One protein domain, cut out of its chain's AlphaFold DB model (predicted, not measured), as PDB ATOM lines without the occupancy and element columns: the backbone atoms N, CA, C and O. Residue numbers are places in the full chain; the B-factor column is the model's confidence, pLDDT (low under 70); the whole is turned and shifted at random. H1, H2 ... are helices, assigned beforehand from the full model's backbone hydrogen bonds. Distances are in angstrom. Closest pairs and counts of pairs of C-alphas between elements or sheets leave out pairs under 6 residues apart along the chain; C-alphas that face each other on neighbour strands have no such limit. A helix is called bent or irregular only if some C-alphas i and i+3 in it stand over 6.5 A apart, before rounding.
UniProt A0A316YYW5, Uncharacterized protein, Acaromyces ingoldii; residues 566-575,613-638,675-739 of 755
ATOM      1  N   ALA A 566     239.568 248.271 184.337       94.00
ATOM      2  CA  ALA A 566     240.465 248.590 183.240       94.00
ATOM      3  C   ALA A 566     239.955 249.835 182.479       94.00
ATOM      4  O   ALA A 566     238.743 249.974 182.289       94.00
ATOM      5  N   PRO A 567     240.844 250.721 181.986       93.06
ATOM      6  CA  PRO A 567     240.449 251.800 181.083       93.06
ATOM      7  C   PRO A 567     239.812 251.247 179.802       93.06
ATOM      8  O   PRO A 567     240.310 250.266 179.240       93.06
ATOM      9  N   LEU A 568     238.738 251.886 179.322       91.69
ATOM     10  CA  LEU A 568     238.050 251.501 178.082       91.69
ATOM     11  C   LEU A 568     239.030 251.427 176.904       91.69
ATOM     12  O   LEU A 568     239.918 252.271 176.769       91.69
ATOM     13  N   THR A 569     238.866 250.433 176.027       90.00
ATOM     14  CA  THR A 569     239.742 250.281 174.851       90.00
ATOM     15  C   THR A 569     239.651 251.494 173.920       90.00
ATOM     16  O   THR A 569     240.663 251.956 173.390       90.00
ATOM     17  N   SER A 570     238.458 252.071 173.782       90.12
ATOM     18  CA  SER A 570     238.194 253.272 172.986       90.12
ATOM     19  C   SER A 570     238.979 254.507 173.439       90.12
ATOM     20  O   SER A 570     239.307 255.352 172.609       90.12
ATOM     21  N   SER A 571     239.385 254.587 174.711       91.00
ATOM     22  CA  SER A 571     240.264 255.648 175.228       91.00
ATOM     23  C   SER A 571     241.693 255.596 174.664       91.00
ATOM     24  O   SER A 571     242.488 256.499 174.920       91.00
ATOM     25  N   TYR A 572     242.033 254.557 173.891       90.56
ATOM     26  CA  TYR A 572     243.314 254.404 173.196       90.56
ATOM     27  C   TYR A 572     243.220 254.517 171.660       90.56
ATOM     28  O   TYR A 572     244.264 254.437 170.993       90.56
ATOM     29  N   LEU A 573     242.008 254.708 171.115       86.56
ATOM     30  CA  LEU A 573     241.737 254.991 169.697       86.56
ATOM     31  C   LEU A 573     242.045 256.469 169.350       86.56
ATOM     32  O   LEU A 573     242.079 257.319 170.243       86.56
ATOM     33  N   PRO A 574     242.304 256.806 168.071       78.75
ATOM     34  CA  PRO A 574     242.701 258.158 167.679       78.75
ATOM     35  C   PRO A 574     241.561 259.182 167.801       78.75
ATOM     36  O   PRO A 574     240.549 259.118 167.106       78.75
ATOM     37  N   SER A 575     241.778 260.188 168.650       66.50
ATOM     38  CA  SER A 575     240.854 261.297 168.916       66.50
ATOM     39  C   SER A 575     241.259 262.570 168.155       66.50
ATOM     40  O   SER A 575     241.576 263.595 168.765       66.50
ATOM     41  N   SER A 613     238.465 249.341 156.439       57.41
ATOM     42  CA  SER A 613     238.168 248.286 157.423       57.41
ATOM     43  C   SER A 613     239.434 247.605 157.978       57.41
ATOM     44  O   SER A 613     239.507 247.283 159.166       57.41
ATOM     45  N   GLY A 614     240.469 247.433 157.144       65.56
ATOM     46  CA  GLY A 614     241.759 246.883 157.570       65.56
ATOM     47  C   GLY A 614     242.515 247.832 158.503       65.56
ATOM     48  O   GLY A 614     243.036 247.400 159.533       65.56
ATOM     49  N   VAL A 615     242.504 249.133 158.190       73.06
ATOM     50  CA  VAL A 615     243.113 250.176 159.031       73.06
ATOM     51  C   VAL A 615     242.445 250.226 160.406       73.06
ATOM     52  O   VAL A 615     243.149 250.248 161.415       73.06
ATOM     53  N   PHE A 616     241.107 250.166 160.481       73.25
ATOM     54  CA  PHE A 616     240.417 250.154 161.776       73.25
ATOM     55  C   PHE A 616     240.796 248.945 162.639       73.25
ATOM     56  O   PHE A 616     241.042 249.100 163.835       73.25
ATOM     57  N   ALA A 617     240.890 247.749 162.052       75.62
ATOM     58  CA  ALA A 617     241.289 246.557 162.794       75.62
ATOM     59  C   ALA A 617     242.708 246.691 163.384       75.62
ATOM     60  O   ALA A 617     242.945 246.266 164.516       75.62
ATOM     61  N   GLU A 618     243.635 247.335 162.669       80.62
ATOM     62  CA  GLU A 618     244.988 247.609 163.164       80.62
ATOM     63  C   GLU A 618     245.003 248.698 164.262       80.62
ATOM     64  O   GLU A 618     245.689 248.550 165.276       80.62
ATOM     65  N   GLU A 619     244.217 249.772 164.114       84.19
ATOM     66  CA  GLU A 619     244.012 250.803 165.150       84.19
ATOM     67  C   GLU A 619     243.450 250.196 166.444       84.19
ATOM     68  O   GLU A 619     243.965 250.449 167.538       84.19
ATOM     69  N   LEU A 620     242.434 249.342 166.314       83.81
ATOM     70  CA  LEU A 620     241.792 248.630 167.412       83.81
ATOM     71  C   LEU A 620     242.743 247.610 168.058       83.81
ATOM     72  O   LEU A 620     242.798 247.502 169.285       83.81
ATOM     73  N   GLN A 621     243.564 246.902 167.279       84.19
ATOM     74  CA  GLN A 621     244.595 246.007 167.815       84.19
ATOM     75  C   GLN A 621     245.658 246.784 168.618       84.19
ATOM     76  O   GLN A 621     246.019 246.374 169.725       84.19
ATOM     77  N   LYS A 622     246.110 247.945 168.118       87.75
ATOM     78  CA  LYS A 622     247.024 248.859 168.832       87.75
ATOM     79  C   LYS A 622     246.393 249.406 170.121       87.75
ATOM     80  O   LYS A 622     247.080 249.514 171.138       87.75
ATOM     81  N   ALA A 623     245.095 249.713 170.115       88.88
ATOM     82  CA  ALA A 623     244.354 250.141 171.302       88.88
ATOM     83  C   ALA A 623     244.313 249.047 172.389       88.88
ATOM     84  O   ALA A 623     244.665 249.309 173.542       88.88
ATOM     85  N   HIS A 624     244.007 247.799 172.018       86.56
ATOM     86  CA  HIS A 624     244.043 246.662 172.946       86.56
ATOM     87  C   HIS A 624     245.448 246.388 173.509       86.56
ATOM     88  O   HIS A 624     245.583 246.077 174.693       86.56
ATOM     89  N   GLN A 625     246.511 246.549 172.710       89.62
ATOM     90  CA  GLN A 625     247.892 246.430 173.201       89.62
ATOM     91  C   GLN A 625     248.225 247.497 174.259       89.62
ATOM     92  O   GLN A 625     248.816 247.169 175.290       89.62
ATOM     93  N   LYS A 626     247.797 248.755 174.063       91.62
ATOM     94  CA  LYS A 626     247.955 249.832 175.060       91.62
ATOM     95  C   LYS A 626     247.172 249.540 176.348       91.62
ATOM     96  O   LYS A 626     247.736 249.655 177.437       91.62
ATOM     97  N   ARG A 627     245.914 249.086 176.243       92.19
ATOM     98  CA  ARG A 627     245.103 248.643 177.395       92.19
ATOM     99  C   ARG A 627     245.785 247.511 178.163       92.19
ATOM    100  O   ARG A 627     245.906 247.591 179.384       92.19
ATOM    101  N   LYS A 628     246.298 246.495 177.461       88.31
ATOM    102  CA  LYS A 628     247.048 245.386 178.069       88.31
ATOM    103  C   LYS A 628     248.247 245.893 178.877       88.31
ATOM    104  O   LYS A 628     248.397 245.522 180.036       88.31
ATOM    105  N   GLN A 629     249.057 246.788 178.307       91.62
ATOM    106  CA  GLN A 629     250.197 247.389 179.010       91.62
ATOM    107  C   GLN A 629     249.759 248.175 180.257       91.62
ATOM    108  O   GLN A 629     250.437 248.121 181.284       91.62
ATOM    109  N   ALA A 630     248.621 248.876 180.218       91.25
ATOM    110  CA  ALA A 630     248.066 249.551 181.393       91.25
ATOM    111  C   ALA A 630     247.664 248.557 182.502       91.25
ATOM    112  O   ALA A 630     248.020 248.771 183.663       91.25
ATOM    113  N   ILE A 631     247.014 247.442 182.146       92.50
ATOM    114  CA  ILE A 631     246.643 246.359 183.074       92.50
ATOM    115  C   ILE A 631     247.894 245.686 183.670       92.50
ATOM    116  O   ILE A 631     247.998 245.547 184.887       92.50
ATOM    117  N   GLU A 632     248.893 245.337 182.854       91.44
ATOM    118  CA  GLU A 632     250.171 244.773 183.323       91.44
ATOM    119  C   GLU A 632     250.902 245.731 184.284       91.44
ATOM    120  O   GLU A 632     251.434 245.312 185.317       91.44
ATOM    121  N   ASN A 633     250.896 247.034 183.980       92.88
ATOM    122  CA  ASN A 633     251.461 248.070 184.841       92.88
ATOM    123  C   ASN A 633     250.676 248.246 186.153       92.88
ATOM    124  O   ASN A 633     251.291 248.563 187.172       92.88
ATOM    125  N   TYR A 634     249.357 248.024 186.158       92.62
ATOM    126  CA  TYR A 634     248.555 247.988 187.382       92.62
ATOM    127  C   TYR A 634     248.914 246.774 188.245       92.62
ATOM    128  O   TYR A 634     249.237 246.939 189.421       92.62
ATOM    129  N   VAL A 635     248.902 245.567 187.665       93.06
ATOM    130  CA  VAL A 635     249.156 244.307 188.388       93.06
ATOM    131  C   VAL A 635     250.556 244.310 189.006       93.06
ATOM    132  O   VAL A 635     250.705 243.994 190.185       93.06
ATOM    133  N   ARG A 636     251.575 244.785 188.275       93.06
ATOM    134  CA  ARG A 636     252.953 244.917 188.790       93.06
ATOM    135  C   ARG A 636     253.072 245.868 189.991       93.06
ATOM    136  O   ARG A 636     253.992 245.722 190.788       93.06
ATOM    137  N   ARG A 637     252.164 246.844 190.126       94.12
ATOM    138  CA  ARG A 637     252.110 247.793 191.257       94.12
ATOM    139  C   ARG A 637     251.242 247.296 192.420       94.12
ATOM    140  O   ARG A 637     251.398 247.796 193.527       94.12
ATOM    141  N   ASN A 638     250.353 246.329 192.185       90.88
ATOM    142  CA  ASN A 638     249.331 245.885 193.136       90.88
ATOM    143  C   ASN A 638     249.303 244.345 193.296       90.88
ATOM    144  O   ASN A 638     248.265 243.729 193.053       90.88
ATOM    145  N   THR A 675     234.708 260.757 177.107       92.88
ATOM    146  CA  THR A 675     235.412 261.923 176.568       92.88
ATOM    147  C   THR A 675     234.874 262.253 175.176       92.88
ATOM    148  O   THR A 675     234.319 261.399 174.488       92.88
ATOM    149  N   VAL A 676     235.115 263.474 174.691       91.12
ATOM    150  CA  VAL A 676     234.775 263.869 173.306       91.12
ATOM    151  C   VAL A 676     235.454 262.967 172.256       91.12
ATOM    152  O   VAL A 676     234.941 262.832 171.148       91.12
ATOM    153  N   GLY A 677     236.584 262.340 172.602       88.06
ATOM    154  CA  GLY A 677     237.362 261.478 171.712       88.06
ATOM    155  C   GLY A 677     236.867 260.038 171.606       88.06
ATOM    156  O   GLY A 677     236.860 259.480 170.510       88.06
ATOM    157  N   ASN A 678     236.443 259.435 172.722       91.88
ATOM    158  CA  ASN A 678     236.008 258.034 172.748       91.88
ATOM    159  C   ASN A 678     234.488 257.842 172.596       91.88
ATOM    160  O   ASN A 678     234.074 256.787 172.121       91.88
ATOM    161  N   ILE A 679     233.662 258.853 172.901       92.50
ATOM    162  CA  ILE A 679     232.193 258.727 172.961       92.50
ATOM    163  C   ILE A 679     231.535 258.163 171.690       92.50
ATOM    164  O   ILE A 679     230.529 257.472 171.784       92.50
ATOM    165  N   VAL A 680     232.091 258.405 170.499       90.12
ATOM    166  CA  VAL A 680     231.536 257.871 169.236       90.12
ATOM    167  C   VAL A 680     231.695 256.347 169.146       90.12
ATOM    168  O   VAL A 680     230.817 255.663 168.625       90.12
ATOM    169  N   TRP A 681     232.787 255.803 169.683       87.62
ATOM    170  CA  TRP A 681     233.025 254.359 169.743       87.62
ATOM    171  C   TRP A 681     232.158 253.690 170.815       87.62
ATOM    172  O   TRP A 681     231.723 252.561 170.621       87.62
ATOM    173  N   GLU A 682     231.860 254.400 171.907       91.00
ATOM    174  CA  GLU A 682     230.989 253.916 172.985       91.00
ATOM    175  C   GLU A 682     229.508 253.930 172.579       91.00
ATOM    176  O   GLU A 682     228.880 252.870 172.530       91.00
ATOM    177  N   VAL A 683     228.981 255.092 172.165       90.12
ATOM    178  CA  VAL A 683     227.550 255.296 171.873       90.12
ATOM    179  C   VAL A 683     227.026 254.308 170.834       90.12
ATOM    180  O   VAL A 683     225.934 253.766 171.006       90.12
ATOM    181  N   PHE A 684     227.813 254.023 169.792       87.25
ATOM    182  CA  PHE A 684     227.447 253.092 168.722       87.25
ATOM    183  C   PHE A 684     228.048 251.677 168.892       87.25
ATOM    184  O   PHE A 684     228.089 250.910 167.928       87.25
ATOM    185  N   SER A 685     228.499 251.309 170.098       85.75
ATOM    186  CA  SER A 685     228.928 249.940 170.431       85.75
ATOM    187  C   SER A 685     227.748 248.970 170.603       85.75
ATOM    188  O   SER A 685     226.616 249.379 170.875       85.75
ATOM    189  N   GLY A 686     228.014 247.664 170.471       80.44
ATOM    190  CA  GLY A 686     227.007 246.603 170.638       80.44
ATOM    191  C   GLY A 686     226.444 246.509 172.064       80.44
ATOM    192  O   GLY A 686     225.293 246.123 172.255       80.44
ATOM    193  N   PHE A 687     227.210 246.950 173.060       83.81
ATOM    194  CA  PHE A 687     226.783 247.064 174.454       83.81
ATOM    195  C   PHE A 687     225.495 247.897 174.637       83.81
ATOM    196  O   PHE A 687     224.614 247.545 175.424       83.81
ATOM    197  N   ASN A 688     225.341 248.980 173.868       83.00
ATOM    198  CA  ASN A 688     224.220 249.916 174.008       83.00
ATOM    199  C   ASN A 688     222.899 249.433 173.408       83.00
ATOM    200  O   ASN A 688     221.861 250.042 173.678       83.00
ATOM    201  N   THR A 689     222.885 248.352 172.631       75.50
ATOM    202  CA  THR A 689     221.622 247.740 172.184       75.50
ATOM    203  C   THR A 689     220.923 247.058 173.367       75.50
ATOM    204  O   THR A 689     219.726 247.250 173.598       75.50
ATOM    205  N   GLN A 690     221.716 246.366 174.194       81.44
ATOM    206  CA  GLN A 690     221.286 245.564 175.341       81.44
ATOM    207  C   GLN A 690     220.986 246.395 176.600       81.44
ATOM    208  O   GLN A 690     220.059 246.057 177.338       81.44
ATOM    209  N   TYR A 691     221.732 247.478 176.857       89.88
ATOM    210  CA  TYR A 691     221.661 248.216 178.128       89.88
ATOM    211  C   TYR A 691     221.107 249.644 177.966       89.88
ATOM    212  O   TYR A 691     221.877 250.586 177.755       89.88
ATOM    213  N   PRO A 692     219.779 249.853 178.104       88.12
ATOM    214  CA  PRO A 692     219.148 251.146 177.835       88.12
ATOM    215  C   PRO A 692     219.593 252.260 178.795       88.12
ATOM    216  O   PRO A 692     219.659 253.415 178.377       88.12
ATOM    217  N   ASP A 693     219.935 251.927 180.044       89.75
ATOM    218  CA  ASP A 693     220.429 252.889 181.041       89.75
ATOM    219  C   ASP A 693     221.787 253.489 180.631       89.75
ATOM    220  O   ASP A 693     222.001 254.696 180.763       89.75
ATOM    221  N   ILE A 694     222.679 252.652 180.083       93.56
ATOM    222  CA  ILE A 694     223.995 253.060 179.571       93.56
ATOM    223  C   ILE A 694     223.819 253.844 178.273       93.56
ATOM    224  O   ILE A 694     224.272 254.982 178.193       93.56
ATOM    225  N   ARG A 695     223.055 253.300 177.311       90.81
ATOM    226  CA  ARG A 695     222.732 253.980 176.047       90.81
ATOM    227  C   ARG A 695     222.209 255.392 176.279       90.81
ATOM    228  O   ARG A 695     222.617 256.310 175.570       90.81
ATOM    229  N   LYS A 696     221.317 255.583 177.258       90.94
ATOM    230  CA  LYS A 696     220.809 256.909 177.614       90.94
ATOM    231  C   LYS A 696     221.926 257.811 178.149       90.94
ATOM    232  O   LYS A 696     222.104 258.902 177.622       90.94
ATOM    233  N   MET A 697     222.679 257.358 179.152       94.06
ATOM    234  CA  MET A 697     223.768 258.123 179.777       94.06
ATOM    235  C   MET A 697     224.837 258.560 178.754       94.06
ATOM    236  O   MET A 697     225.217 259.731 178.719       94.06
ATOM    237  N   GLU A 698     225.242 257.668 177.849       93.81
ATOM    238  CA  GLU A 698     226.207 257.986 176.791       93.81
ATOM    239  C   GLU A 698     225.610 258.908 175.707       93.81
ATOM    240  O   GLU A 698     226.282 259.823 175.228       93.81
ATOM    241  N   THR A 699     224.329 258.740 175.353       91.62
ATOM    242  CA  THR A 699     223.634 259.637 174.403       91.62
ATOM    243  C   THR A 699     223.464 261.045 174.985       91.62
ATOM    244  O   THR A 699     223.728 262.026 174.286       91.62
ATOM    245  N   ASP A 700     223.103 261.163 176.268       91.00
ATOM    246  CA  ASP A 700     223.004 262.435 176.997       91.00
ATOM    247  C   ASP A 700     224.376 263.155 177.015       91.00
ATOM    248  O   ASP A 700     224.453 264.364 176.766       91.00
ATOM    249  N   PHE A 701     225.481 262.420 177.215       93.69
ATOM    250  CA  PHE A 701     226.846 262.957 177.103       93.69
ATOM    251  C   PHE A 701     227.179 263.408 175.669       93.69
ATOM    252  O   PHE A 701     227.680 264.519 175.468       93.69
ATOM    253  N   LEU A 702     226.888 262.586 174.654       93.31
ATOM    254  CA  LEU A 702     227.181 262.911 173.254       93.31
ATOM    255  C   LEU A 702     226.416 264.154 172.781       93.31
ATOM    256  O   LEU A 702     227.007 265.017 172.129       93.31
ATOM    257  N   LEU A 703     225.139 264.288 173.151       90.75
ATOM    258  CA  LEU A 703     224.315 265.465 172.858       90.75
ATOM    259  C   LEU A 703     224.866 266.723 173.546       90.75
ATOM    260  O   LEU A 703     225.062 267.751 172.893       90.75
ATOM    261  N   LYS A 704     225.207 266.631 174.838       91.94
ATOM    262  CA  LYS A 704     225.832 267.719 175.613       91.94
ATOM    263  C   LYS A 704     227.135 268.227 174.979       91.94
ATOM    264  O   LYS A 704     227.411 269.426 175.026       91.94
ATOM    265  N   HIS A 705     227.909 267.344 174.348       91.19
ATOM    266  CA  HIS A 705     229.184 267.669 173.696       91.19
ATOM    267  C   HIS A 705     229.109 267.746 172.152       91.19
ATOM    268  O   HIS A 705     230.142 267.874 171.485       91.19
ATOM    269  N   TRP A 706     227.901 267.750 171.568       90.25
ATOM    270  CA  TRP A 706     227.656 267.590 170.125       90.25
ATOM    271  C   TRP A 706     228.467 268.528 169.223       90.25
ATOM    272  O   TRP A 706     228.967 268.105 168.181       90.25
ATOM    273  N   ARG A 707     228.655 269.796 169.626       88.00
ATOM    274  CA  ARG A 707     229.418 270.799 168.851       88.00
ATOM    275  C   ARG A 707     230.853 270.356 168.544       88.00
ATOM    276  O   ARG A 707     231.339 270.637 167.449       88.00
ATOM    277  N   SER A 708     231.496 269.665 169.482       87.50
ATOM    278  CA  SER A 708     232.856 269.138 169.334       87.50
ATOM    279  C   SER A 708     232.839 267.738 168.721       87.50
ATOM    280  O   SER A 708     233.608 267.466 167.800       87.50
ATOM    281  N   VAL A 709     231.909 266.873 169.150       89.31
ATOM    282  CA  VAL A 709     231.786 265.501 168.624       89.31
ATOM    283  C   VAL A 709     231.533 265.504 167.112       89.31
ATOM    284  O   VAL A 709     232.216 264.780 166.390       89.31
ATOM    285  N   LYS A 710     230.661 266.383 166.590       87.12
ATOM    286  CA  LYS A 710     230.386 266.491 165.142       87.12
ATOM    287  C   LYS A 710     231.585 266.933 164.288       87.12
ATOM    288  O   LYS A 710     231.551 266.793 163.069       87.12
ATOM    289  N   ARG A 711     232.634 267.496 164.904       86.31
ATOM    290  CA  ARG A 711     233.888 267.877 164.227       86.31
ATOM    291  C   ARG A 711     234.940 266.755 164.246       86.31
ATOM    292  O   ARG A 711     235.875 266.826 163.445       86.31
ATOM    293  N   SER A 712     234.798 265.751 165.117       86.81
ATOM    294  CA  SER A 712     235.745 264.632 165.263       86.81
ATOM    295  C   SER A 712     235.873 263.788 163.990       86.81
ATOM    296  O   SER A 712     234.927 263.674 163.209       86.81
ATOM    297  N   THR A 713     237.034 263.159 163.788       83.06
ATOM    298  CA  THR A 713     237.219 262.162 162.720       83.06
ATOM    299  C   THR A 713     236.275 260.973 162.864       83.06
ATOM    300  O   THR A 713     235.671 260.591 161.870       83.06
ATOM    301  N   ALA A 714     236.078 260.446 164.077       82.44
ATOM    302  CA  ALA A 714     235.205 259.295 164.320       82.44
ATOM    303  C   ALA A 714     233.750 259.544 163.872       82.44
ATOM    304  O   ALA A 714     233.159 258.707 163.198       82.44
ATOM    305  N   MET A 715     233.181 260.722 164.159       85.25
ATOM    306  CA  MET A 715     231.831 261.066 163.682       85.25
ATOM    307  C   MET A 715     231.784 261.282 162.157       85.25
ATOM    308  O   MET A 715     230.764 261.012 161.528       85.25
ATOM    309  N   LYS A 716     232.884 261.739 161.540       82.56
ATOM    310  CA  LYS A 716     232.993 261.905 160.077       82.56
ATOM    311  C   LYS A 716     233.125 260.570 159.331       82.56
ATOM    312  O   LYS A 716     232.613 260.465 158.221       82.56
ATOM    313  N   THR A 717     233.784 259.567 159.915       79.38
ATOM    314  CA  THR A 717     233.971 258.230 159.314       79.38
ATOM    315  C   THR A 717     232.923 257.200 159.748       79.38
ATOM    316  O   THR A 717     232.906 256.098 159.204       79.38
ATOM    317  N   LEU A 718     231.993 257.565 160.638       80.81
ATOM    318  CA  LEU A 718     230.906 256.719 161.155       80.81
ATOM    319  C   LEU A 718     230.202 255.874 160.071       80.81
ATOM    320  O   LEU A 718     229.948 254.687 160.265       80.81
ATOM    321  N   PHE A 719     229.922 256.480 158.911       76.94
ATOM    322  CA  PHE A 719     229.239 255.824 157.791       76.94
ATOM    323  C   PHE A 719     230.168 255.128 156.781       76.94
ATOM    324  O   PHE A 719     229.691 254.257 156.057       76.94
ATOM    325  N   SER A 720     231.471 255.450 156.723       75.12
ATOM    326  CA  SER A 720     232.435 254.635 155.952       75.12
ATOM    327  C   SER A 720     232.806 253.359 156.710       75.12
ATOM    328  O   SER A 720     232.995 252.306 156.104       75.12
ATOM    329  N   ARG A 721     232.818 253.438 158.046       68.69
ATOM    330  CA  ARG A 721     233.161 252.368 158.987       68.69
ATOM    331  C   ARG A 721     231.935 251.749 159.664       68.69
ATOM    332  O   ARG A 721     231.975 251.461 160.854       68.69
ATOM    333  N   ALA A 722     230.844 251.505 158.935       63.28
ATOM    334  CA  ALA A 722     229.611 250.961 159.525       63.28
ATOM    335  C   ALA A 722     229.817 249.638 160.310       63.28
ATOM    336  O   ALA A 722     229.145 249.406 161.310       63.28
ATOM    337  N   SER A 723     230.791 248.808 159.915       65.12
ATOM    338  CA  SER A 723     231.201 247.590 160.638       65.12
ATOM    339  C   SER A 723     231.862 247.851 162.001       65.12
ATOM    340  O   SER A 723     231.810 246.992 162.873       65.12
ATOM    341  N   ALA A 724     232.451 249.030 162.218       63.34
ATOM    342  CA  ALA A 724     233.034 249.447 163.497       63.34
ATOM    343  C   ALA A 724     231.988 249.939 164.516       63.34
ATOM    344  O   ALA A 724     232.331 250.237 165.660       63.34
ATOM    345  N   HIS A 725     230.722 250.053 164.100       75.94
ATOM    346  CA  HIS A 725     229.648 250.684 164.861       75.94
ATOM    347  C   HIS A 725     228.369 249.821 164.841       75.94
ATOM    348  O   HIS A 725     227.348 250.247 164.298       75.94
ATOM    349  N   PRO A 726     228.376 248.602 165.419       76.06
ATOM    350  CA  PRO A 726     227.232 247.685 165.353       76.06
ATOM    351  C   PRO A 726     225.938 248.250 165.973       76.06
ATOM    352  O   PRO A 726     224.847 247.909 165.525       76.06
ATOM    353  N   GLY A 727     226.030 249.170 166.941       80.31
ATOM    354  CA  GLY A 727     224.879 249.877 167.520       80.31
ATOM    355  C   GLY A 727     224.328 251.033 166.666       80.31
ATOM    356  O   GLY A 727     223.327 251.645 167.040       80.31
ATOM    357  N   LEU A 728     224.947 251.356 165.519       83.38
ATOM    358  CA  LEU A 728     224.587 252.507 164.676       83.38
ATOM    359  C   LEU A 728     223.107 252.512 164.274       83.38
ATOM    360  O   LEU A 728     222.447 253.545 164.374       83.38
ATOM    361  N   ALA A 729     222.578 251.359 163.856       81.06
ATOM    362  CA  ALA A 729     221.205 251.233 163.366       81.06
ATOM    363  C   ALA A 729     220.139 251.525 164.440       81.06
ATOM    364  O   ALA A 729     219.060 252.015 164.108       81.06
ATOM    365  N   GLU A 730     220.436 251.258 165.715       80.56
ATOM    366  CA  GLU A 730     219.505 251.481 166.828       80.56
ATOM    367  C   GLU A 730     219.603 252.895 167.407       80.56
ATOM    368  O   GLU A 730     218.586 253.508 167.737       80.56
ATOM    369  N   VAL A 731     220.822 253.426 167.538       82.56
ATOM    370  CA  VAL A 731     221.053 254.689 168.253       82.56
ATOM    371  C   VAL A 731     220.944 255.907 167.332       82.56
ATOM    372  O   VAL A 731     220.460 256.955 167.762       82.56
ATOM    373  N   TRP A 732     221.313 255.791 166.051       85.75
ATOM    374  CA  TRP A 732     221.260 256.921 165.114       85.75
ATOM    375  C   TRP A 732     219.851 257.522 164.921       85.75
ATOM    376  O   TRP A 732     219.735 258.750 164.966       85.75
ATOM    377  N   PRO A 733     218.760 256.736 164.779       84.69
ATOM    378  CA  PRO A 733     217.411 257.298 164.662       84.69
ATOM    379  C   PRO A 733     216.971 258.062 165.917       84.69
ATOM    380  O   PRO A 733     216.311 259.096 165.809       84.69
ATOM    381  N   HIS A 734     217.365 257.588 167.106       79.81
ATOM    382  CA  HIS A 734     217.090 258.287 168.361       79.81
ATOM    383  C   HIS A 734     217.876 259.600 168.448       79.81
ATOM    384  O   HIS A 734     217.297 260.627 168.799       79.81
ATOM    385  N   LEU A 735     219.159 259.581 168.071       84.19
ATOM    386  CA  LEU A 735     220.014 260.764 168.072       84.19
ATOM    387  C   LEU A 735     219.484 261.851 167.126       84.19
ATOM    388  O   LEU A 735     219.399 263.010 167.525       84.19
ATOM    389  N   LEU A 736     219.059 261.487 165.908       83.62
ATOM    390  CA  LEU A 736     218.440 262.428 164.965       83.62
ATOM    391  C   LEU A 736     217.178 263.090 165.535       83.62
ATOM    392  O   LEU A 736     216.989 264.288 165.349       83.62
ATOM    393  N   ALA A 737     216.341 262.350 166.268       82.31
ATOM    394  CA  ALA A 737     215.139 262.899 166.902       82.31
ATOM    395  C   ALA A 737     215.437 263.914 168.030       82.31
ATOM    396  O   ALA A 737     214.547 264.660 168.432       82.31
ATOM    397  N   CYS A 738     216.678 263.961 168.530       80.62
ATOM    398  CA  CYS A 738     217.137 264.898 169.558       80.62
ATOM    399  C   CYS A 738     217.945 266.087 169.000       80.62
ATOM    400  O   CYS A 738     218.388 266.934 169.778       80.62
ATOM    401  N   LEU A 739     218.159 266.170 167.682       81.44
ATOM    402  CA  LEU A 739     218.991 267.195 167.048       81.44
ATOM    403  C   LEU A 739     218.153 268.204 166.252       81.44
ATOM    404  O   LEU A 739     217.742 267.945 165.123       81.44
TER     405      LEU A 739
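Overview. This is residues 566 to 575, 613 to 638 and 675 to 739 of the 755 residues of an uncharacterized protein of Acaromyces ingoldii (UniProt A0A316YYW5). A cluster of short helices is gathered round H3, with H5 packed on H3, and on one side of the cluster a single long helix, H2, runs past it. The short H1 sits between the two, packed on H2 and close to H3, while H8 is on the side of the cluster away from H2. The printed part has 101 residues with eight named helices, H1 to H8 in chain order, and no named strand; the class is all helix, with 70 residues in the helices. It is compact, with a radius of gyration of the C-alphas of 14.4 A, though elongated in outline, spanning 47 by 30 by 26 A.

Along the chain. The printed part begins at Ala 566, and H1 is residues 569 to 572, with C-alpha 569 at (239.742, 250.281, 174.851). H2, the longest helix, is residues 613 to 637 and measures 36.6 A from first to last C-alpha; its C-alpha 613 is at (238.168, 248.286, 157.423). H3 is residues 679 to 683 and H4 residues 687 to 690. H5, residues 692 to 704, measures 18.0 A. H6 is residues 706 to 709 and H7 residues 713 to 717. H8, residues 728 to 737, measures 14.2 A and ends with C-alpha 737 at (215.139, 262.899, 166.902); it is only just irregular, with C-alphas 730 and 733 6.6 A apart.

Arrangement. H1 touches H2, and of H2 residues 620 to 627 alone touch H1; the closest C-alphas are those of Tyr 572 and Ala 623, 4.8 A apart. H1 and H3 are close but not clearly touching, with the C-alphas of Ser 570 and Trp 681 closest at 6.2 A. H2 and H3 are apart. H3 touches H5, the closest C-alphas being those of Val 683 and Glu 698 at 5.8 A. H3 and H7 only just touch, with 3 pairs of C-alphas within 8 A, the closest those of Val 680 and Ala 714 at 6.3 A. H4 and H5 touch only at the corner by their link, and only just, with 3 such pairs; Asn 688 and Arg 695 have the closest C-alphas, 4.8 A apart. H6 is close to H5 but not clearly touching, with the C-alphas of Leu 702 and Val 709 closest at 7.0 A. H5 and H8 are also close but not clearly touching, at a steep tilt of 53 degrees, the same way; the C-alphas of Thr 699 and Leu 735 are closest, 7.4 A apart. Every O i to N i+4 pair is within hydrogen-bond range in H3, H5 and H7, against 20 of 21 in H2 and 4 of 6 in H8, while H1, H4 and H6 are too short for such a pair.

Size, cuts and confidence. The two C-alphas farthest apart are those of Arg 636 and Ala 737, 47.2 A. Residues 576 to 612 are not printed, with 17.6 A between C-alphas 575 and 613, and residues 639 to 674 are not printed, with 26.9 A between C-alphas 638 and 675. Of the links that are printed whole, none is long. The mean pLDDT of the printed part is 85.2, and residue 575, residues 613 to 614 and residues 721 to 724 are under 70.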